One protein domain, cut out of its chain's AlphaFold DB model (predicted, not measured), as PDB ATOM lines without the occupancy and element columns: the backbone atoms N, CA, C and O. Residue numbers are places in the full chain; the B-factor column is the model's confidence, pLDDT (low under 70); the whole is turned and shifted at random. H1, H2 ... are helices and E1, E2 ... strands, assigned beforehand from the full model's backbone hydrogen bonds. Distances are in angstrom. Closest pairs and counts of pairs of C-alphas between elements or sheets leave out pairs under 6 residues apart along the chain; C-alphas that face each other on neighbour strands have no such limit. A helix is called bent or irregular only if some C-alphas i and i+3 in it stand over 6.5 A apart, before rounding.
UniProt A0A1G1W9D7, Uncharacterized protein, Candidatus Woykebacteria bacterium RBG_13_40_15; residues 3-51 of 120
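What this domain is: This is residues 3 to 51 of the 120 residues of an uncharacterized protein of Candidatus Woykebacteria bacterium RBG_13_40_15 (UniProt A0A1G1W9D7). A small hairpin of two strands, E1 and E2, has one long helix, H1, folded back over one of its faces, with the other face bare. A short helix, H2, comes after the last turn of H1 and lies at one end of the whole, past the hairpin's turn, where it lengthens the rod. The printed part has 49 residues, with two named strands and then two named helices, in the order E1, E2, H1, H2; the sheet has the order E1 - E2 and is antiparallel, and the class is mixed, helices and strands. The whole is loose, with a radius of gyration of the C-alphas of 12.7 A, and the C-alphas span 43 by 16 by 8 A.

How they stand to each other: E1, residues 3 to 7, and E2, residues 13 to 18, are antiparallel neighbours and form a hairpin, with 164 degrees between their directions. Across the pair, N 4 and O 16 are within hydrogen-bond range at 2.9 A, as are N 14 and O 6 at 2.9 A. H1, residues 21 to 42, has 5 pairs of C-alphas within 8 A of E2, the closest being those of Ser 18 and Leu 24, 5.7 A apart. With E1 it has 1 such pair, the C-alphas of Leu 6 and Phe 35, 7.7 A apart. H1 has a kink of 36 degrees near residue 28, and it is irregular, but only just: C-alphas 26 and 29 are 6.7 A apart. H2, residues 45 to 49, is close to H1 but not clearly touching it, the closest C-alphas being those of Tyr 42 and Gln 48, 7.9 A apart. H2 is apart from E1 and from E2. In H2 every O i to N i+4 pair is within hydrogen-bond range; in H1 16 of 18 are.

Where its parts are: E1 begins at C-alpha 3, at (31.624, 43.048, 225.492), and runs 12.9 A to Ser 7. E2 runs 16.3 A from Thr 13 to Ser 18. H1 begins at C-alpha 21, at (36.776, 51.978, 226.569), and runs 30.2 A to Tyr 42. H2 spans 6.0 A from Lys 45 and ends at C-alpha 49, at (39.236, 16.287, 215.395).

The domain as a whole: The two C-alphas farthest apart are those of Ser 20 and Pro 51, 43.4 A. The printed part, residues 3 to 51, has no cut. The links E1 to E2, E2 to H1 and H1 to H2 are tight. The mean pLDDT of the printed part is 80.1; the model's confidence is under 70 at residues 9 to 11 and 45 to 51, of which 45 to 49 belong to H2.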
ATOM      1  N   GLU A   3      31.338  44.477 225.518       81.38
ATOM      2  CA  GLU A   3      31.624  43.048 225.492       81.38
ATOM      3  C   GLU A   3      32.402  42.711 224.220       81.38
ATOM      4  O   GLU A   3      32.032  43.125 223.118       81.38
ATOM      5  N   ILE A   4      33.498  41.969 224.376       84.06
ATOM      6  CA  ILE A   4      34.301  41.456 223.269       84.06
ATOM      7  C   ILE A   4      34.382  39.938 223.377       84.06
ATOM      8  O   ILE A   4      34.744  39.386 224.417       84.06
ATOM      9  N   PHE A   5      34.104  39.277 222.255       85.00
ATOM     10  CA  PHE A   5      34.240  37.835 222.092       85.00
ATOM     11  C   PHE A   5      35.382  37.545 221.117       85.00
ATOM     12  O   PHE A   5      35.321  37.926 219.948       85.00
ATOM     13  N   LEU A   6      36.424  36.862 221.589       80.56
ATOM     14  CA  LEU A   6      37.496  36.338 220.741       80.56
ATOM     15  C   LEU A   6      37.275  34.839 220.550       80.56
ATOM     16  O   LEU A   6      37.438  34.059 221.487       80.56
ATOM     17  N   SER A   7      36.901  34.450 219.332       80.62
ATOM     18  CA  SER A   7      36.567  33.070 218.970       80.62
ATOM     19  C   SER A   7      37.235  32.712 217.645       80.62
ATOM     20  O   SER A   7      37.054  33.424 216.662       80.62
ATOM     21  N   SER A   8      37.988  31.610 217.597       74.38
ATOM     22  CA  SER A   8      38.637  31.121 216.365       74.38
ATOM     23  C   SER A   8      37.832  30.017 215.674       74.38
ATOM     24  O   SER A   8      37.698  30.025 214.458       74.38
ATOM     25  N   ASP A   9      37.262  29.088 216.446       67.00
ATOM     26  CA  ASP A   9      36.637  27.860 215.915       67.00
ATOM     27  C   ASP A   9      35.407  27.394 216.728       67.00
ATOM     28  O   ASP A   9      34.959  26.247 216.635       67.00
ATOM     29  N   GLY A  10      34.859  28.273 217.576       65.56
ATOM     30  CA  GLY A  10      33.651  28.017 218.376       65.56
ATOM     31  C   GLY A  10      33.827  27.077 219.578       65.56
ATOM     32  O   GLY A  10      32.856  26.814 220.277       65.56
ATOM     33  N   LYS A  11      35.042  26.574 219.831       69.00
ATOM     34  CA  LYS A  11      35.385  25.807 221.044       69.00
ATOM     35  C   LYS A  11      36.073  26.656 222.104       69.00
ATOM     36  O   LYS A  11      35.664  26.652 223.256       69.00
ATOM     37  N   ASN A  12      37.110  27.373 221.685       76.06
ATOM     38  CA  ASN A  12      37.850  28.272 222.552       76.06
ATOM     39  C   ASN A  12      37.302  29.671 222.303       76.06
ATOM     40  O   ASN A  12      37.475  30.224 221.211       76.06
ATOM     41  N   THR A  13      36.593  30.196 223.295       82.38
ATOM     42  CA  THR A  13      36.016  31.534 223.272       82.38
ATOM     43  C   THR A  13      36.493  32.285 224.507       82.38
ATOM     44  O   THR A  13      36.390  31.799 225.632       82.38
ATOM     45  N   LEU A  14      37.072  33.463 224.297       85.44
ATOM     46  CA  LEU A  14      37.452  34.364 225.377       85.44
ATOM     47  C   LEU A  14      36.425  35.487 225.413       85.44
ATOM     48  O   LEU A  14      36.252  36.209 224.428       85.44
ATOM     49  N   HIS A  15      35.733  35.594 226.542       87.00
ATOM     50  CA  HIS A  15      34.768  36.650 226.803       87.00
ATOM     51  C   HIS A  15      35.415  37.712 227.688       87.00
ATOM     52  O   HIS A  15      35.929  37.392 228.761       87.00
ATOM     53  N   LEU A  16      35.411  38.959 227.226       86.00
ATOM     54  CA  LEU A  16      35.966  40.086 227.957       86.00
ATOM     55  C   LEU A  16      34.894  41.159 228.118       86.00
ATOM     56  O   LEU A  16      34.342  41.646 227.130       86.00
ATOM     57  N   GLN A  17      34.600  41.497 229.370       86.12
ATOM     58  CA  GLN A  17      33.629  42.517 229.743       86.12
ATOM     59  C   GLN A  17      34.366  43.677 230.404       86.12
ATOM     60  O   GLN A  17      35.118  43.475 231.357       86.12
ATOM     61  N   SER A  18      34.131  44.893 229.916       86.50
ATOM     62  CA  SER A  18      34.661  46.109 230.534       86.50
ATOM     63  C   SER A  18      33.606  47.210 230.561       86.50
ATOM     64  O   SER A  18      32.735  47.317 229.693       86.50
ATOM     65  N   GLU A  19      33.681  48.064 231.575       86.06
ATOM     66  CA  GLU A  19      32.734  49.165 231.758       86.06
ATOM     67  C   GLU A  19      33.111  50.395 230.921       86.06
ATOM     68  O   GLU A  19      32.223  51.107 230.446       86.06
ATOM     69  N   SER A  20      34.413  50.585 230.671       88.75
ATOM     70  CA  SER A  20      35.010  51.732 229.980       88.75
ATOM     71  C   SER A  20      35.880  51.309 228.792       88.75
ATOM     72  O   SER A  20      36.513  50.252 228.788       88.75
ATOM     73  N   THR A  21      35.953  52.173 227.776       83.31
ATOM     74  CA  THR A  21      36.776  51.978 226.569       83.31
ATOM     75  C   THR A  21      38.276  52.053 226.852       83.31
ATOM     76  O   THR A  21      39.072  51.470 226.118       83.31
ATOM     77  N   GLN A  22      38.687  52.777 227.894       85.50
ATOM     78  CA  GLN A  22      40.102  52.923 228.237       85.50
ATOM     79  C   GLN A  22      40.667  51.649 228.864       85.50
ATOM     80  O   GLN A  22      41.776  51.246 228.519       85.50
ATOM     81  N   ASP A  23      39.897  51.001 229.731       83.25
ATOM     82  CA  ASP A  23      40.304  49.758 230.388       83.25
ATOM     83  C   ASP A  23      40.299  48.594 229.394       83.25
ATOM     84  O   ASP A  23      41.282  47.867 229.281       83.25
ATOM     85  N   LEU A  24      39.298  48.559 228.512       83.94
ATOM     86  CA  LEU A  24      39.235  47.608 227.405       83.94
ATOM     87  C   LEU A  24      40.491  47.628 226.517       83.94
ATOM     88  O   LEU A  24      41.004  46.583 226.119       83.94
ATOM     89  N   ASN A  25      41.010  48.818 226.207       86.44
ATOM     90  CA  ASN A  25      42.214  48.960 225.387       86.44
ATOM     91  C   ASN A  25      43.488  48.473 226.096       86.44
ATOM     92  O   ASN A  25      44.417  48.033 225.419       86.44
ATOM     93  N   LYS A  26      43.533  48.520 227.433       89.44
ATOM     94  CA  LYS A  26      44.641  47.955 228.220       89.44
ATOM     95  C   LYS A  26      44.569  46.431 228.273       89.44
ATOM     96  O   LYS A  26      45.603  45.775 228.167       89.44
ATOM     97  N   ASP A  27      43.363  45.880 228.368       87.50
ATOM     98  CA  ASP A  27      43.145  44.441 228.547       87.50
ATOM     99  C   ASP A  27      43.185  43.656 227.227       87.50
ATOM    100  O   ASP A  27      43.579  42.488 227.191       87.50
ATOM    101  N   LEU A  28      42.858  44.303 226.106       86.06
ATOM    102  CA  LEU A  28      42.902  43.715 224.765       86.06
ATOM    103  C   LEU A  28      44.227  43.021 224.391       86.06
ATOM    104  O   LEU A  28      44.173  41.891 223.892       86.06
ATOM    105  N   PRO A  29      45.418  43.630 224.560       90.56
ATOM    106  CA  PRO A  29      46.676  42.961 224.230       90.56
ATOM    107  C   PRO A  29      46.923  41.724 225.101       90.56
ATOM    108  O   PRO A  29      47.377  40.702 224.585       90.56
ATOM    109  N   TYR A  30      46.576  41.784 226.388       90.38
ATOM    110  CA  TYR A  30      46.712  40.653 227.301       90.38
ATOM    111  C   TYR A  30      45.773  39.505 226.913       90.38
ATOM    112  O   TYR A  30      46.204  38.360 226.781       90.38
ATOM    113  N   ALA A  31      44.512  39.817 226.613       88.12
ATOM    114  CA  ALA A  31      43.529  38.839 226.163       88.12
ATOM    115  C   ALA A  31      43.951  38.142 224.863       88.12
ATOM    116  O   ALA A  31      43.810  36.928 224.734       88.12
ATOM    117  N   LYS A  32      44.542  38.879 223.913       89.50
ATOM    118  CA  LYS A  32      45.093  38.297 222.678       89.50
ATOM    119  C   LYS A  32      46.245  37.333 222.953       89.50
ATOM    120  O   LYS A  32      46.314  36.281 222.323       89.50
ATOM    121  N   GLN A  33      47.141  37.672 223.881       91.69
ATOM    122  CA  GLN A  33      48.243  36.786 224.266       91.69
ATOM    123  C   GLN A  33      47.735  35.517 224.954       91.69
ATOM    124  O   GLN A  33      48.180  34.424 224.612       91.69
ATOM    125  N   LEU A  34      46.781  35.652 225.879       88.06
ATOM    126  CA  LEU A  34      46.144  34.518 226.548       88.06
ATOM    127  C   LEU A  34      45.451  33.602 225.532       88.06
ATOM    128  O   LEU A  34      45.633  32.388 225.554       88.06
ATOM    129  N   PHE A  35      44.707  34.195 224.598       87.06
ATOM    130  CA  PHE A  35      44.034  33.460 223.537       87.06
ATOM    131  C   PHE A  35      45.026  32.717 222.638       87.06
ATOM    132  O   PHE A  35      44.803  31.554 222.313       87.06
ATOM    133  N   LYS A  36      46.157  33.341 222.293       87.81
ATOM    134  CA  LYS A  36      47.214  32.687 221.517       87.81
ATOM    135  C   LYS A  36      47.807  31.482 222.255       87.81
ATOM    136  O   LYS A  36      47.904  30.421 221.652       87.81
ATOM    137  N   LYS A  37      48.121  31.619 223.548       89.25
ATOM    138  CA  LYS A  37      48.618  30.500 224.367       89.25
ATOM    139  C   LYS A  37      47.611  29.352 224.428       89.25
ATOM    140  O   LYS A  37      47.989  28.206 224.232       89.25
ATOM    141  N   MET A  38      46.323  29.659 224.596       84.81
ATOM    142  CA  MET A  38      45.271  28.639 224.547       84.81
ATOM    143  C   MET A  38      45.205  27.926 223.189       84.81
ATOM    144  O   MET A  38      44.963  26.723 223.142       84.81
ATOM    145  N   LEU A  39      45.416  28.633 222.075       83.38
ATOM    146  CA  LEU A  39      45.476  27.992 220.757       83.38
ATOM    147  C   LEU A  39      46.716  27.109 220.588       83.38
ATOM    148  O   LEU A  39      46.618  26.079 219.932       83.38
ATOM    149  N   GLU A  40      47.852  27.491 221.169       82.88
ATOM    150  CA  GLU A  40      49.082  26.693 221.143       82.88
ATOM    151  C   GLU A  40      48.962  25.429 222.013       82.88
ATOM    152  O   GLU A  40      49.380  24.358 221.586       82.88
ATOM    153  N   GLU A  41      48.351  25.522 223.197       81.62
ATOM    154  CA  GLU A  41      48.203  24.385 224.119       81.62
ATOM    155  C   GLU A  41      47.118  23.399 223.682       81.62
ATOM    156  O   GLU A  41      47.316  22.186 223.715       81.62
ATOM    157  N   TYR A  42      45.951  23.910 223.289       77.69
ATOM    158  CA  TYR A  42      44.796  23.068 222.989       77.69
ATOM    159  C   TYR A  42      44.648  22.770 221.491       77.69
ATOM    160  O   TYR A  42      43.882  21.873 221.131       77.69
ATOM    161  N   GLY A  43      45.372  23.474 220.617       72.62
ATOM    162  CA  GLY A  43      45.246  23.349 219.166       72.62
ATOM    163  C   GLY A  43      43.916  23.889 218.632       72.62
ATOM    164  O   GLY A  43      43.035  24.340 219.375       72.62
ATOM    165  N   THR A  44      43.738  23.847 217.310       71.44
ATOM    166  CA  THR A  44      42.448  24.204 216.708       71.44
ATOM    167  C   THR A  44      41.474  23.030 216.764       71.44
ATOM    168  O   THR A  44      41.841  21.865 216.939       71.44
ATOM    169  N   LYS A  45      40.186  23.313 216.539       62.06
ATOM    170  CA  LYS A  45      39.182  22.255 216.364       62.06
ATOM    171  C   LYS A  45      39.569  21.303 215.222       62.06
ATOM    172  O   LYS A  45      39.239  20.126 215.295       62.06
ATOM    173  N   LYS A  46      40.267  21.775 214.186       62.09
ATOM    174  CA  LYS A  46      40.728  20.907 213.094       62.09
ATOM    175  C   LYS A  46      41.800  19.930 213.570       62.09
ATOM    176  O   LYS A  46      41.680  18.753 213.261       62.09
ATOM    177  N   ASP A  47      42.749  20.384 214.383       63.84
ATOM    178  CA  ASP A  47      43.814  19.532 214.928       63.84
ATOM    179  C   ASP A  47      43.262  18.486 215.902       63.84
ATOM    180  O   ASP A  47      43.588  17.305 215.816       63.84
ATOM    181  N   GLN A  48      42.342  18.890 216.784       63.91
ATOM    182  CA  GLN A  48      41.749  17.980 217.769       63.91
ATOM    183  C   GLN A  48      40.838  16.911 217.154       63.91
ATOM    184  O   GLN A  48      40.709  15.819 217.704       63.91
ATOM    185  N   TRP A  49      40.150  17.226 216.053       57.78
ATOM    186  CA  TRP A  49      39.236  16.287 215.395       57.78
ATOM    187  C   TRP A  49      39.876  15.546 214.219       57.78
ATOM    188  O   TRP A  49      39.277  14.579 213.752       57.78
ATOM    189  N   ALA A  50      41.078  15.931 213.776       60.38
ATOM    190  CA  ALA A  50      41.854  15.192 212.780       60.38
ATOM    191  C   ALA A  50      42.012  13.688 213.104       60.38
ATOM    192  O   ALA A  50      41.808  12.886 212.194       60.38
ATOM    193  N   PRO A  51      42.286  13.257 214.357       62.38
ATOM    194  CA  PRO A  51      42.417  11.829 214.657       62.38
ATOM    195  C   PRO A  51      41.078  11.080 214.774       62.38
ATOM    196  O   PRO A  51      41.056   9.860 214.648       62.38
TER     197      PRO A  51